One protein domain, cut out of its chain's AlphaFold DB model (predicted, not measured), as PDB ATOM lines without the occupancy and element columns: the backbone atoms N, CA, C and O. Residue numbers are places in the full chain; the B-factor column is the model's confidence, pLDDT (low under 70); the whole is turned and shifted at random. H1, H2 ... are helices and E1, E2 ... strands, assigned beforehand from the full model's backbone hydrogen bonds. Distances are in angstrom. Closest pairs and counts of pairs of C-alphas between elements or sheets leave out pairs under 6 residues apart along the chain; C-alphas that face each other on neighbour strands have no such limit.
ATOM      1  N   PHE A   7     110.167 170.894 187.649       70.75
ATOM      2  CA  PHE A   7     111.116 170.937 188.751       70.75
ATOM      3  C   PHE A   7     111.456 172.396 189.026       70.75
ATOM      4  O   PHE A   7     111.911 173.094 188.121       70.75
ATOM      5  N   VAL A   8     111.213 172.843 190.253       62.94
ATOM      6  CA  VAL A   8     111.508 174.210 190.685       62.94
ATOM      7  C   VAL A   8     112.606 174.172 191.731       62.94
ATOM      8  O   VAL A   8     112.548 173.354 192.650       62.94
ATOM      9  N   PHE A   9     113.610 175.027 191.566       68.88
ATOM     10  CA  PHE A   9     114.765 175.085 192.453       68.88
ATOM     11  C   PHE A   9     114.673 176.299 193.367       68.88
ATOM     12  O   PHE A   9     114.382 177.402 192.909       68.88
ATOM     13  N   VAL A  10     114.922 176.069 194.654       65.06
ATOM     14  CA  VAL A  10     115.057 177.117 195.670       65.06
ATOM     15  C   VAL A  10     116.457 177.007 196.250       65.06
ATOM     16  O   VAL A  10     116.842 175.917 196.674       65.06
ATOM     17  N   ASP A  11     117.196 178.112 196.245       66.94
ATOM     18  CA  ASP A  11     118.523 178.253 196.846       66.94
ATOM     19  C   ASP A  11     118.542 179.540 197.680       66.94
ATOM     20  O   ASP A  11     118.278 180.622 197.154       66.94
ATOM     21  N   ASP A  12     118.797 179.415 198.982       61.03
ATOM     22  CA  ASP A  12     118.854 180.535 199.931       61.03
ATOM     23  C   ASP A  12     120.219 180.661 200.632       61.03
ATOM     24  O   ASP A  12     120.309 181.145 201.760       61.03
ATOM     25  N   GLU A  13     121.292 180.207 199.970       57.12
ATOM     26  CA  GLU A  13     122.672 180.098 200.483       57.12
ATOM     27  C   GLU A  13     122.882 179.002 201.545       57.12
ATOM     28  O   GLU A  13     124.016 178.552 201.749       57.12
ATOM     29  N   THR A  14     121.822 178.552 202.227       56.25
ATOM     30  CA  THR A  14     121.912 177.565 203.317       56.25
ATOM     31  C   THR A  14     121.238 176.236 203.006       56.25
ATOM     32  O   THR A  14     121.672 175.200 203.524       56.25
ATOM     33  N   THR A  15     120.226 176.241 202.142       62.88
ATOM     34  CA  THR A  15     119.450 175.063 201.755       62.88
ATOM     35  C   THR A  15     119.170 175.054 200.257       62.88
ATOM     36  O   THR A  15     119.057 176.100 199.621       62.88
ATOM     37  N   SER A  16     119.065 173.851 199.687       71.06
ATOM     38  CA  SER A  16     118.630 173.664 198.304       71.06
ATOM     39  C   SER A  16     117.430 172.725 198.271       71.06
ATOM     40  O   SER A  16     117.501 171.595 198.769       71.06
ATOM     41  N   CYS A  17     116.338 173.174 197.655       75.50
ATOM     42  CA  CYS A  17     115.092 172.416 197.560       75.50
ATOM     43  C   CYS A  17     114.670 172.217 196.108       75.50
ATOM     44  O   CYS A  17     114.864 173.080 195.252       75.50
ATOM     45  N   VAL A  18     114.055 171.064 195.852       79.69
ATOM     46  CA  VAL A  18     113.488 170.694 194.558       79.69
ATOM     47  C   VAL A  18     111.996 170.484 194.720       79.69
ATOM     48  O   VAL A  18     111.556 169.518 195.342       79.69
ATOM     49  N   ILE A  19     111.209 171.378 194.143       78.31
ATOM     50  CA  ILE A  19     109.755 171.271 194.115       78.31
ATOM     51  C   ILE A  19     109.367 170.512 192.859       78.31
ATOM     52  O   ILE A  19     109.798 170.865 191.764       78.31
ATOM     53  N   VAL A  20     108.553 169.471 193.005       75.88
ATOM     54  CA  VAL A  20     108.119 168.650 191.876       75.88
ATOM     55  C   VAL A  20     106.607 168.683 191.745       75.88
ATOM     56  O   VAL A  20     105.878 168.431 192.707       75.88
ATOM     57  N   THR A  21     106.132 168.943 190.529       75.62
ATOM     58  CA  THR A  21     104.707 168.870 190.176       75.62
ATOM     59  C   THR A  21     104.479 167.823 189.085       75.62
ATOM     60  O   THR A  21     105.386 167.517 188.303       75.62
ATOM     61  N   ALA A  22     103.280 167.222 189.063       74.38
ATOM     62  CA  ALA A  22     102.875 166.204 188.083       74.38
ATOM     63  C   ALA A  22     103.937 165.094 187.868       74.38
ATOM     64  O   ALA A  22     104.386 164.791 186.757       74.38
ATOM     65  N   CYS A  23     104.404 164.513 188.974       76.38
ATOM     66  CA  CYS A  23     105.442 163.490 188.987       76.38
ATOM     67  C   CYS A  23     105.207 162.520 190.145       76.38
ATOM     68  O   CYS A  23     104.842 162.936 191.240       76.38
ATOM     69  N   THR A  24     105.457 161.232 189.920       81.75
ATOM     70  CA  THR A  24     105.452 160.234 190.996       81.75
ATOM     71  C   THR A  24     106.760 160.277 191.787       81.75
ATOM     72  O   THR A  24     107.818 160.550 191.215       81.75
ATOM     73  N   ASP A  25     106.729 159.903 193.070       81.62
ATOM     74  CA  ASP A  25     107.930 159.857 193.924       81.62
ATOM     75  C   ASP A  25     109.052 159.001 193.320       81.62
ATOM     76  O   ASP A  25     110.222 159.374 193.337       81.62
ATOM     77  N   ALA A  26     108.705 157.859 192.716       83.31
ATOM     78  CA  ALA A  26     109.677 156.981 192.069       83.31
ATOM     79  C   ALA A  26     110.368 157.657 190.872       83.31
ATOM     80  O   ALA A  26     111.566 157.463 190.644       83.31
ATOM     81  N   LYS A  27     109.628 158.457 190.097       84.38
ATOM     82  CA  LYS A  27     110.182 159.218 188.974       84.38
ATOM     83  C   LYS A  27     111.026 160.389 189.482       84.38
ATOM     84  O   LYS A  27     112.146 160.548 188.999       84.38
ATOM     85  N   ALA A  28     110.554 161.121 190.492       84.38
ATOM     86  CA  ALA A  28     111.302 162.198 191.141       84.38
ATOM     87  C   ALA A  28     112.640 161.695 191.704       84.38
ATOM     88  O   ALA A  28     113.690 162.230 191.351       84.38
ATOM     89  N   LYS A  29     112.629 160.589 192.459       86.69
ATOM     90  CA  LYS A  29     113.831 159.934 192.998       86.69
ATOM     91  C   LYS A  29     114.851 159.599 191.920       86.69
ATOM     92  O   LYS A  29     116.037 159.873 192.085       86.69
ATOM     93  N   ASN A  30     114.396 159.014 190.813       86.94
ATOM     94  CA  ASN A  30     115.276 158.669 189.700       86.94
ATOM     95  C   ASN A  30     115.874 159.914 189.036       86.94
ATOM     96  O   ASN A  30     117.060 159.913 188.720       86.94
ATOM     97  N   MET A  31     115.077 160.963 188.817       86.50
ATOM     98  CA  MET A  31     115.541 162.163 188.119       86.50
ATOM     99  C   MET A  31     116.477 163.022 188.973       86.50
ATOM    100  O   MET A  31     117.532 163.440 188.494       86.50
ATOM    101  N   ILE A  32     116.123 163.233 190.245       85.94
ATOM    102  CA  ILE A  32     116.956 163.942 191.227       85.94
ATOM    103  C   ILE A  32     118.253 163.164 191.456       85.94
ATOM    104  O   ILE A  32     119.335 163.737 191.377       85.94
ATOM    105  N   GLY A  33     118.163 161.842 191.637       86.75
ATOM    106  CA  GLY A  33     119.333 160.978 191.789       86.75
ATOM    107  C   GLY A  33     120.293 161.060 190.603       86.75
ATOM    108  O   GLY A  33     121.490 161.246 190.798       86.75
ATOM    109  N   ARG A  34     119.780 161.004 189.365       87.12
ATOM    110  CA  ARG A  34     120.606 161.162 188.155       87.12
ATOM    111  C   ARG A  34     121.334 162.497 188.112       87.12
ATOM    112  O   ARG A  34     122.497 162.503 187.733       87.12
ATOM    113  N   ALA A  35     120.673 163.592 188.482       86.12
ATOM    114  CA  ALA A  35     121.288 164.917 188.503       86.12
ATOM    115  C   ALA A  35     122.397 165.002 189.561       86.12
ATOM    116  O   ALA A  35     123.526 165.359 189.243       86.12
ATOM    117  N   LEU A  36     122.103 164.570 190.789       82.50
ATOM    118  CA  LEU A  36     123.050 164.587 191.909       82.50
ATOM    119  C   LEU A  36     124.269 163.681 191.696       82.50
ATOM    120  O   LEU A  36     125.339 163.952 192.234       82.50
ATOM    121  N   GLN A  37     124.107 162.604 190.930       83.38
ATOM    122  CA  GLN A  37     125.168 161.646 190.612       83.38
ATOM    123  C   GLN A  37     125.755 161.859 189.210       83.38
ATOM    124  O   GLN A  37     126.552 161.041 188.746       83.38
ATOM    125  N   HIS A  38     125.363 162.923 188.505       84.88
ATOM    126  CA  HIS A  38     125.859 163.192 187.163       84.88
ATOM    127  C   HIS A  38     127.356 163.521 187.208       84.88
ATOM    128  O   HIS A  38     127.817 164.250 188.075       84.88
ATOM    129  N   GLN A  39     128.136 163.052 186.235       82.12
ATOM    130  CA  GLN A  39     129.590 163.278 186.207       82.12
ATOM    131  C   GLN A  39     130.006 164.755 186.095       82.12
ATOM    132  O   GLN A  39     131.165 165.084 186.302       82.12
ATOM    133  N   SER A  40     129.088 165.633 185.691       78.62
ATOM    134  CA  SER A  40     129.317 167.080 185.583       78.62
ATOM    135  C   SER A  40     128.640 167.860 186.708       78.62
ATOM    136  O   SER A  40     128.616 169.084 186.656       78.62
ATOM    137  N   ALA A  41     128.062 167.160 187.688       74.88
ATOM    138  CA  ALA A  41     127.537 167.758 188.903       74.88
ATOM    139  C   ALA A  41     128.679 168.467 189.651       74.88
ATOM    140  O   ALA A  41     129.631 167.789 190.059       74.88
ATOM    141  N   PRO A  42     128.623 169.796 189.859       67.69
ATOM    142  CA  PRO A  42     129.544 170.436 190.783       67.69
ATOM    143  C   PRO A  42     129.311 169.895 192.206       67.69
ATOM    144  O   PRO A  42     128.296 169.260 192.488       67.69
ATOM    145  N   PRO A  43     130.240 170.099 193.149       69.62
ATOM    146  CA  PRO A  43     129.953 169.850 194.557       69.62
ATOM    147  C   PRO A  43     128.702 170.621 195.014       69.62
ATOM    148  O   PRO A  43     128.597 171.804 194.722       69.62
ATOM    149  N   LEU A  44     127.829 169.995 195.818       66.44
ATOM    150  CA  LEU A  44     126.590 170.590 196.376       66.44
ATOM    151  C   LEU A  44     126.727 172.026 196.920       66.44
ATOM    152  O   LEU A  44     125.818 172.821 196.769       66.44
ATOM    153  N   LYS A  45     127.890 172.383 197.479       63.34
ATOM    154  CA  LYS A  45     128.205 173.735 197.988       63.34
ATOM    155  C   LYS A  45     128.349 174.833 196.917       63.34
ATOM    156  O   LYS A  45     128.608 175.976 197.263       63.34
ATOM    157  N   TYR A  46     128.322 174.455 195.648       65.12
ATOM    158  CA  TYR A  46     128.479 175.334 194.493       65.12
ATOM    159  C   TYR A  46     127.318 175.143 193.520       65.12
ATOM    160  O   TYR A  46     127.515 175.293 192.327       65.12
ATOM    161  N   TYR A  47     126.161 174.682 193.992       68.94
ATOM    162  CA  TYR A  47     124.975 174.644 193.154       68.94
ATOM    163  C   TYR A  47     124.199 175.923 193.365       68.94
ATOM    164  O   TYR A  47     123.454 176.030 194.329       68.94
ATOM    165  N   THR A  48     124.348 176.855 192.438       73.25
ATOM    166  CA  THR A  48     123.282 177.826 192.194       73.25
ATOM    167  C   THR A  48     122.076 177.122 191.559       73.25
ATOM    168  O   THR A  48     122.210 176.042 190.962       73.25
ATOM    169  N   ALA A  49     120.891 177.732 191.649       72.06
ATOM    170  CA  ALA A  49     119.680 177.229 190.992       72.06
ATOM    171  C   ALA A  49     119.902 176.956 189.486       72.06
ATOM    172  O   ALA A  49     119.519 175.896 188.981       72.06
ATOM    173  N   ASP A  50     120.617 177.850 188.796       76.62
ATOM    174  CA  ASP A  50     120.983 177.732 187.379       76.62
ATOM    175  C   ASP A  50     121.916 176.549 187.081       76.62
ATOM    176  O   ASP A  50     121.738 175.811 186.098       76.62
ATOM    177  N   GLU A  51     122.928 176.335 187.925       78.06
ATOM    178  CA  GLU A  51     123.848 175.204 187.787       78.06
ATOM    179  C   GLU A  51     123.114 173.882 188.008       78.06
ATOM    180  O   GLU A  51     123.316 172.928 187.246       78.06
ATOM    181  N   PHE A  52     122.198 173.830 188.982       77.94
ATOM    182  CA  PHE A  52     121.373 172.645 189.194       77.94
ATOM    183  C   PHE A  52     120.456 172.397 188.007       77.94
ATOM    184  O   PHE A  52     120.422 171.279 187.493       77.94
ATOM    185  N   ALA A  53     119.750 173.425 187.535       79.56
ATOM    186  CA  ALA A  53     118.871 173.341 186.376       79.56
ATOM    187  C   ALA A  53     119.607 172.752 185.166       79.56
ATOM    188  O   ALA A  53     119.141 171.798 184.535       79.56
ATOM    189  N   THR A  54     120.808 173.258 184.893       81.94
ATOM    190  CA  THR A  54     121.648 172.802 183.782       81.94
ATOM    191  C   THR A  54     122.036 171.331 183.929       81.94
ATOM    192  O   THR A  54     121.860 170.546 182.989       81.94
ATOM    193  N   VAL A  55     122.518 170.922 185.107       83.94
ATOM    194  CA  VAL A  55     122.886 169.523 185.388       83.94
ATOM    195  C   VAL A  55     121.663 168.613 185.332       83.94
ATOM    196  O   VAL A  55     121.741 167.510 184.793       83.94
ATOM    197  N   PHE A  56     120.517 169.070 185.829       84.62
ATOM    198  CA  PHE A  56     119.280 168.308 185.835       84.62
ATOM    199  C   PHE A  56     118.779 168.029 184.418       84.62
ATOM    200  O   PHE A  56     118.428 166.883 184.125       84.62
ATOM    201  N   ILE A  57     118.806 169.026 183.522       83.88
ATOM    202  CA  ILE A  57     118.516 168.823 182.092       83.88
ATOM    203  C   ILE A  57     119.534 167.857 181.493       83.88
ATOM    204  O   ILE A  57     119.138 166.881 180.860       83.88
ATOM    205  N   ALA A  58     120.831 168.092 181.701       85.00
ATOM    206  CA  ALA A  58     121.886 167.264 181.117       85.00
ATOM    207  C   ALA A  58     121.775 165.787 181.537       85.00
ATOM    208  O   ALA A  58     121.914 164.895 180.701       85.00
ATOM    209  N   ALA A  59     121.465 165.525 182.806       86.19
ATOM    210  CA  ALA A  59     121.377 164.180 183.367       86.19
ATOM    211  C   ALA A  59     120.092 163.427 182.987       86.19
ATOM    212  O   ALA A  59     120.066 162.194 183.009       86.19
ATOM    213  N   ASN A  60     119.010 164.147 182.674       84.88
ATOM    214  CA  ASN A  60     117.689 163.550 182.465       84.88
ATOM    215  C   ASN A  60     117.166 163.645 181.033       84.88
ATOM    216  O   ASN A  60     116.251 162.896 180.684       84.88
ATOM    217  N   LYS A  61     117.745 164.501 180.186       82.94
ATOM    218  CA  LYS A  61     117.392 164.578 178.770       82.94
ATOM    219  C   LYS A  61     117.939 163.354 178.037       82.94
ATOM    220  O   LYS A  61     119.094 163.314 177.626       82.94
ATOM    221  N   THR A  62     117.092 162.342 177.858       78.00
ATOM    222  CA  THR A  62     117.487 161.081 177.207       78.00
ATOM    223  C   THR A  62     117.401 161.133 175.686       78.00
ATOM    224  O   THR A  62     118.047 160.337 175.002       78.00
ATOM    225  N   ARG A  63     116.592 162.047 175.137       77.56
ATOM    226  CA  ARG A  63     116.360 162.201 173.697       77.56
ATOM    227  C   ARG A  63     116.324 163.677 173.291       77.56
ATOM    228  O   ARG A  63     115.969 164.532 174.102       77.56
ATOM    229  N   PRO A  64     116.616 164.003 172.016       71.62
ATOM    230  CA  PRO A  64     116.627 165.388 171.535       71.62
ATOM    231  C   PRO A  64     115.325 166.167 171.773       71.62
ATOM    232  O   PRO A  64     115.387 167.375 172.005       71.62
ATOM    233  N   TYR A  65     114.180 165.474 171.762       71.88
ATOM    234  CA  TYR A  65     112.832 166.052 171.848       71.88
ATOM    235  C   TYR A  65     112.151 165.866 173.211       71.88
ATOM    236  O   TYR A  65     110.961 166.152 173.331       71.88
ATOM    237  N   ASP A  66     112.865 165.373 174.228       68.81
ATOM    238  CA  ASP A  66     112.316 165.347 175.584       68.81
ATOM    239  C   ASP A  66     112.156 166.796 176.069       68.81
ATOM    240  O   ASP A  66     113.122 167.566 176.081       68.81
ATOM    241  N   MET A  67     110.928 167.173 176.432       66.06
ATOM    242  CA  MET A  67     110.617 168.498 176.960       66.06
ATOM    243  C   MET A  67     110.684 168.450 178.485       66.06
ATOM    244  O   MET A  67     109.922 167.727 179.126       66.06
ATOM    245  N   MET A  68     111.618 169.210 179.049       71.38
ATOM    246  CA  MET A  68     111.779 169.387 180.486       71.38
ATOM    247  C   MET A  68     111.630 170.865 180.812       71.38
ATOM    248  O   MET A  68     112.214 171.702 180.123       71.38
ATOM    249  N   LEU A  69     110.838 171.165 181.837       70.06
ATOM    250  CA  LEU A  69     110.612 172.522 182.313       70.06
ATOM    251  C   LEU A  69     111.295 172.678 183.662       70.06
ATOM    252  O   LEU A  69     111.112 171.846 184.555       70.06
ATOM    253  N   ILE A  70     112.100 173.726 183.759       71.25
ATOM    254  CA  ILE A  70     112.806 174.124 184.965       71.25
ATOM    255  C   ILE A  70     112.713 175.636 185.063       71.25
ATOM    256  O   ILE A  70     112.872 176.323 184.053       71.25
ATOM    257  N   GLY A  71     112.462 176.123 186.268       68.00
ATOM    258  CA  GLY A  71     112.467 177.539 186.584       68.00
ATOM    259  C   GLY A  71     112.854 177.766 188.035       68.00
ATOM    260  O   GLY A  71     112.956 176.822 188.826       68.00
ATOM    261  N   GLU A  72     113.078 179.030 188.354       67.94
ATOM    262  CA  GLU A  72     113.213 179.499 189.725       67.94
ATOM    263  C   GLU A  72     111.830 179.637 190.367       67.94
ATOM    264  O   GLU A  72     110.823 179.806 189.674       67.94
ATOM    265  N   TYR A  73     111.788 179.541 191.693       68.81
ATOM    266  CA  TYR A  73     110.599 179.834 192.487       68.81
ATOM    267  C   TYR A  73     110.781 181.196 193.162       68.81
ATOM    268  O   TYR A  73     111.704 181.350 193.960       68.81
ATOM    269  N   ASP A  74     109.905 182.163 192.887       64.81
ATOM    270  CA  ASP A  74     109.966 183.509 193.482       64.81
ATOM    271  C   ASP A  74     109.045 183.692 194.704       64.81
ATOM    272  O   ASP A  74     109.052 184.744 195.341       64.81
ATOM    273  N   GLY A  75     108.294 182.655 195.090       60.44
ATOM    274  CA  GLY A  75     107.457 182.673 196.289       60.44
ATOM    275  C   GLY A  75     106.115 183.389 196.144       60.44
ATOM    276  O   GLY A  75     105.346 183.364 197.106       60.44
ATOM    277  N   GLU A  76     105.805 183.983 194.985       61.28
ATOM    278  CA  GLU A  76     104.525 184.672 194.745       61.28
ATOM    279  C   GLU A  76     103.448 183.763 194.119       61.28
ATOM    280  O   GLU A  76     102.266 184.114 194.127       61.28
ATOM    281  N   GLU A  77     103.823 182.584 193.607       57.91
ATOM    282  CA  GLU A  77     102.887 181.631 192.999       57.91
ATOM    283  C   GLU A  77     102.144 180.754 194.023       57.91
ATOM    284  O   GLU A  77     102.696 180.285 195.020       57.91
ATOM    285  N   ASP A  78     100.862 180.508 193.734       55.16
ATOM    286  CA  ASP A  78      99.932 179.764 194.581       55.16
ATOM    287  C   ASP A  78     100.447 178.340 194.871       55.16
ATOM    288  O   ASP A  78     100.648 177.517 193.970       55.16
ATOM    289  N   HIS A  79     100.622 178.015 196.156       58.72
ATOM    290  CA  HIS A  79     101.121 176.714 196.620       58.72
ATOM    291  C   HIS A  79     100.200 175.536 196.259       58.72
ATOM    292  O   HIS A  79     100.575 174.375 196.443       58.72
ATOM    293  N   GLU A  80      98.999 175.806 195.738       57.31
ATOM    294  CA  GLU A  80      97.982 174.811 195.393       57.31
ATOM    295  C   GLU A  80      98.451 173.779 194.353       57.31
ATOM    296  O   GLU A  80      97.791 172.757 194.164       57.31
ATOM    297  N   HIS A  81      99.557 174.024 193.643       61.78
ATOM    298  CA  HIS A  81     100.080 173.122 192.602       61.78
ATOM    299  C   HIS A  81     101.381 172.411 193.001       61.78
ATOM    300  O   HIS A  81     101.914 171.611 192.222       61.78
ATOM    301  N   ILE A  82     101.884 172.653 194.216       66.06
ATOM    302  CA  ILE A  82     103.082 171.993 194.739       66.06
ATOM    303  C   ILE A  82     102.741 170.537 195.077       66.06
ATOM    304  O   ILE A  82     101.982 170.257 196.001       66.06
ATOM    305  N   GLY A  83     103.315 169.593 194.324       67.94
ATOM    306  CA  GLY A  83     103.138 168.163 194.580       67.94
ATOM    307  C   GLY A  83     103.925 167.716 195.812       67.94
ATOM    308  O   GLY A  83     103.352 167.393 196.854       67.94
ATOM    309  N   THR A  84     105.252 167.728 195.695       77.81
ATOM    310  CA  THR A  84     106.170 167.370 196.785       77.81
ATOM    311  C   THR A  84     107.406 168.259 196.737       77.81
ATOM    312  O   THR A  84     107.941 168.518 195.658       77.81
ATOM    313  N   ILE A  85     107.867 168.705 197.906       82.06
ATOM    314  CA  ILE A  85     109.134 169.418 198.072       82.06
ATOM    315  C   ILE A  85     110.170 168.399 198.543       82.06
ATOM    316  O   ILE A  85     109.906 167.637 199.472       82.06
ATOM    317  N   TYR A  86     111.332 168.370 197.904       84.81
ATOM    318  CA  TYR A  86     112.457 167.537 198.307       84.81
ATOM    319  C   TYR A  86     113.635 168.420 198.707       84.81
ATOM    320  O   TYR A  86     114.265 169.047 197.855       84.81
ATOM    321  N   GLU A  87     113.935 168.452 199.996       83.94
ATOM    322  CA  GLU A  87     115.103 169.135 200.542       83.94
ATOM    323  C   GLU A  87     116.347 168.265 200.359       83.94
ATOM    324  O   GLU A  87     116.323 167.055 200.614       83.94
ATOM    325  N   ILE A  88     117.444 168.868 199.906       81.50
ATOM    326  CA  ILE A  88     118.706 168.170 199.670       81.50
ATOM    327  C   ILE A  88     119.704 168.568 200.757       81.50
ATOM    328  O   ILE A  88     120.298 169.642 200.722       81.50
ATOM    329  N   ALA A  89     119.937 167.665 201.709       76.00
ATOM    330  CA  ALA A  89     120.874 167.857 202.811       76.00
ATOM    331  C   ALA A  89     122.154 167.033 202.615       76.00
ATOM    332  O   ALA A  89     122.128 165.880 202.182       76.00
ATOM    333  N   LYS A  90     123.308 167.584 202.997       66.25
ATOM    334  CA  LYS A  90     124.591 166.870 202.920       66.25
ATOM    335  C   LYS A  90     124.978 166.238 204.260       66.25
ATOM    336  O   LYS A  90     124.910 166.877 205.306       66.25
ATOM    337  N   ARG A  91     125.500 165.010 204.210       66.75
ATOM    338  CA  ARG A  91     126.351 164.408 205.252       66.75
ATOM    339  C   ARG A  91     127.700 164.003 204.661       66.75
ATOM    340  O   ARG A  91     127.819 163.858 203.449       66.75
ATOM    341  N   ASP A  92     128.721 163.832 205.498       65.25
ATOM    342  CA  ASP A  92     130.137 163.731 205.094       65.25
ATOM    343  C   ASP A  92     130.399 162.903 203.818       65.25
ATOM    344  O   ASP A  92     131.056 163.393 202.901       65.25
ATOM    345  N   ASN A  93     129.793 161.712 203.703       69.81
ATOM    346  CA  ASN A  93     129.930 160.812 202.545       69.81
ATOM    347  C   ASN A  93     128.620 160.545 201.776       69.81
ATOM    348  O   ASN A  93     128.568 159.640 200.940       69.81
ATOM    349  N   ALA A  94     127.550 161.288 202.060       77.38
ATOM    350  CA  ALA A  94     126.224 161.002 201.526       77.38
ATOM    351  C   ALA A  94     125.419 162.273 201.244       77.38
ATOM    352  O   ALA A  94     125.500 163.262 201.967       77.38
ATOM    353  N   ILE A  95     124.595 162.212 200.208       78.62
ATOM    354  CA  ILE A  95     123.583 163.218 199.906       78.62
ATOM    355  C   ILE A  95     122.245 162.639 200.355       78.62
ATOM    356  O   ILE A  95     121.869 161.551 199.919       78.62
ATOM    357  N   LEU A  96     121.562 163.333 201.256       84.12
ATOM    358  CA  LEU A  96     120.232 162.985 201.732       84.12
ATOM    359  C   LEU A  96     119.211 163.829 200.981       84.12
ATOM    360  O   LEU A  96     119.373 165.038 200.873       84.12
ATOM    361  N   VAL A  97     118.163 163.192 200.481       85.12
ATOM    362  CA  VAL A  97     117.015 163.878 199.892       85.12
ATOM    363  C   VAL A  97     115.800 163.546 200.744       85.12
ATOM    364  O   VAL A  97     115.448 162.371 200.896       85.12
ATOM    365  N   LEU A  98     115.216 164.576 201.347       85.31
ATOM    366  CA  LEU A  98     114.137 164.480 202.320       85.31
ATOM    367  C   LEU A  98     112.860 165.063 201.711       85.31
ATOM    368  O   LEU A  98     112.853 166.237 201.351       85.31
ATOM    369  N   PRO A  99     111.773 164.290 201.587       82.75
ATOM    370  CA  PRO A  99     110.480 164.872 201.272       82.75
ATOM    371  C   PRO A  99     110.003 165.720 202.460       82.75
ATOM    372  O   PRO A  99     109.824 165.202 203.564       82.75
ATOM    373  N   VAL A 100     109.772 167.007 202.230       79.56
ATOM    374  CA  VAL A 100     109.224 167.944 203.217       79.56
ATOM    375  C   VAL A 100     107.825 168.391 202.797       79.56
ATOM    376  O   VAL A 100     107.436 168.313 201.625       79.56
ATOM    377  N   ASP A 101     107.002 168.763 203.769       74.25
ATOM    378  CA  ASP A 101     105.748 169.456 203.498       74.25
ATOM    379  C   ASP A 101     105.967 170.964 203.298       74.25
ATOM    380  O   ASP A 101     107.087 171.467 203.352       74.25
ATOM    381  N   THR A 102     104.887 171.696 203.032       69.00
ATOM    382  CA  THR A 102     104.931 173.153 202.836       69.00
ATOM    383  C   THR A 102     105.317 173.926 204.098       69.00
ATOM    384  O   THR A 102     105.597 175.116 204.007       69.00
ATOM    385  N   ASN A 103     105.329 173.276 205.265       68.19
ATOM    386  CA  ASN A 103     105.764 173.853 206.534       68.19
ATOM    387  C   ASN A 103     107.246 173.545 206.823       68.19
ATOM    388  O   ASN A 103     107.764 173.985 207.848       68.19
ATOM    389  N   GLY A 104     107.925 172.805 205.936       65.62
ATOM    390  CA  GLY A 104     109.304 172.356 206.119       65.62
ATOM    391  C   GLY A 104     109.435 171.137 207.034       65.62
ATOM    392  O   GLY A 104     110.550 170.743 207.374       65.62
ATOM    393  N   ASP A 105     108.324 170.508 207.425       73.94
ATOM    394  CA  ASP A 105     108.364 169.303 208.243       73.94
ATOM    395  C   ASP A 105     108.695 168.093 207.367       73.94
ATOM    396  O   ASP A 105     108.063 167.831 206.337       73.94
ATOM    397  N   VAL A 106     109.688 167.310 207.800       74.00
ATOM    398  CA  VAL A 106     110.068 166.063 207.127       74.00
ATOM    399  C   VAL A 106     108.887 165.098 207.180       74.00
ATOM    400  O   VAL A 106     108.508 164.598 208.245       74.00
ATOM    401  N   LYS A 107     108.322 164.779 206.015       71.50
ATOM    402  CA  LYS A 107     107.315 163.723 205.905       71.50
ATOM    403  C   LYS A 107     108.007 162.406 206.265       71.50
ATOM    404  O   LYS A 107     109.091 162.134 205.764       71.50
ATOM    405  N   GLN A 108     107.379 161.549 207.079       57.84
ATOM    406  CA  GLN A 108     107.901 160.216 207.471       57.84
ATOM    407  C   GLN A 108     108.081 159.217 206.297       57.84
ATOM    408  O   GLN A 108     108.136 158.005 206.499       57.84
ATOM    409  N   GLN A 109     108.128 159.699 205.058       62.53
ATOM    410  CA  GLN A 109     108.423 158.922 203.864       62.53
ATOM    411  C   GLN A 109     109.933 158.650 203.746       62.53
ATOM    412  O   GLN A 109     110.755 159.305 204.387       62.53
ATOM    413  N   ASP A 110     110.289 157.653 202.930       69.88
ATOM    414  CA  ASP A 110     111.658 157.154 202.773       69.88
ATOM    415  C   ASP A 110     112.650 158.281 202.449       69.88
ATOM    416  O   ASP A 110     112.647 158.818 201.342       69.88
ATOM    417  N   ILE A 111     113.548 158.590 203.386       81.69
ATOM    418  CA  ILE A 111     114.714 159.448 203.146       81.69
ATOM    419  C   ILE A 111     115.593 158.770 202.094       81.69
ATOM    420  O   ILE A 111     116.010 157.617 202.261       81.69
ATOM    421  N   TRP A 112     115.907 159.464 201.002       86.94
ATOM    422  CA  TRP A 112     116.769 158.903 199.963       86.94
ATOM    423  C   TRP A 112     118.219 159.242 200.256       86.94
ATOM    424  O   TRP A 112     118.547 160.376 200.581       86.94
ATOM    425  N   THR A 113     119.094 158.254 200.124       85.12
ATOM    426  CA  THR A 113     120.535 158.436 200.302       85.12
ATOM    427  C   THR A 113     121.243 158.151 198.987       85.12
ATOM    428  O   THR A 113     121.114 157.057 198.438       85.12
ATOM    429  N   PHE A 114     122.008 159.123 198.500       83.12
ATOM    430  CA  PHE A 114     122.871 159.005 197.328       83.12
ATOM    431  C   PHE A 114     124.337 159.142 197.741       83.12
ATOM    432  O   PHE A 114     124.663 159.791 198.737       83.12
ATOM    433  N   GLN A 115     125.241 158.519 196.985       77.12
ATOM    434  CA  GLN A 115     126.675 158.684 197.217       77.12
ATOM    435  C   GLN A 115     127.182 159.971 196.578       77.12
ATOM    436  O   GLN A 115     126.789 160.316 195.466       77.12
ATOM    437  N   ASN A 116     128.080 160.653 197.283       65.88
ATOM    438  CA  ASN A 116     128.745 161.838 196.769       65.88
ATOM    439  C   ASN A 116     129.864 161.417 195.799       65.88
ATOM    440  O   ASN A 116     130.769 160.675 196.188       65.88
TER     441      ASN A 116
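Overview. This is residues 7 to 116 of the 120 residues of an uncharacterized protein of Euryarchaeota archaeon (UniProt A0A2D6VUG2). One strongly twisted sheet of six strands curls round the helix H1, and a second helix, H2, packs on the same face of the sheet, over E1 and E3. These make two layers, helices on one face of a sheet. The strands run E3, E1, E2, E4, E5, E6 across the sheet, which is mixed: E3 and E1 are parallel, the other neighbour pairs antiparallel. The printed part has 110 residues with two named helices and six named strands, in chain order E1, E2, H1, H2, E3, E4, E5, E6; its class is mixed, helices and strands. It is compact, with a radius of gyration of the C-alphas of 13.2 A and spans of 36 by 33 by 27 A.

Arrangement. Start at E1, residues 7 to 11, which forms an antiparallel hairpin with E2, residues 16 to 21; look for N 8 and O 19, 2.9 A apart. Next comes H1, residues 25 to 36, on the sheet; its closest C-alphas to E2 are those of Ala 28 and Val 20, 7.2 A apart. H2, residues 49 to 60, touches residues 31 to 35 of H1 alone; the closest C-alphas are those of Ala 35 and Phe 56, 4.8 A apart, and the lines stand at 71 degrees, only just about perpendicular. In both helices every O i to N i+4 pair is within hydrogen-bond range. H2 has a height over the sheet of 9.2 A and runs along the strands, at 23 degrees to E1 on the local plane. E3, residues 69 to 72, is parallel to E1, with N 9 and O 71 3.3 A apart; H2 lies over E1 and only just over E3, with 3 C-alphas on E3. E4, residues 84 to 91, is antiparallel to E2, with N 18 and O 86 2.9 A apart. E4, E5, residues 94 to 100, and E6, residues 112 to 115, form a meander, each strand the antiparallel neighbour of the one before; find N 87 and O 98, 2.8 A apart, and N 95 and O 114, 2.8 A apart. The closest C-alphas of H1 and E6 are those of Gly 33 and Phe 114, 6.9 A apart. The edge strands E3 and E6 are apart.

Along the chain. Find C-alpha 7 at (111.116, 170.937, 188.751), where E1 begins. E2 measures 16.8 A, H1 16.0 A, H2 16.2 A, E4 22.1 A and E5 18.4 A from first to last C-alpha. E6 ends at C-alpha 115, at (126.675, 158.684, 197.217).

Size, cuts and confidence. The C-alphas of Pro 64 and Asp 105 are the two farthest apart, at 37.8 A. The printed part has no cut. The links H1 to H2, E3 to E4 and E5 to E6 are long. Mean pLDDT of the printed part is 74.3; 40 residues are under 70, among them residues 8 to 15 and 71 to 83.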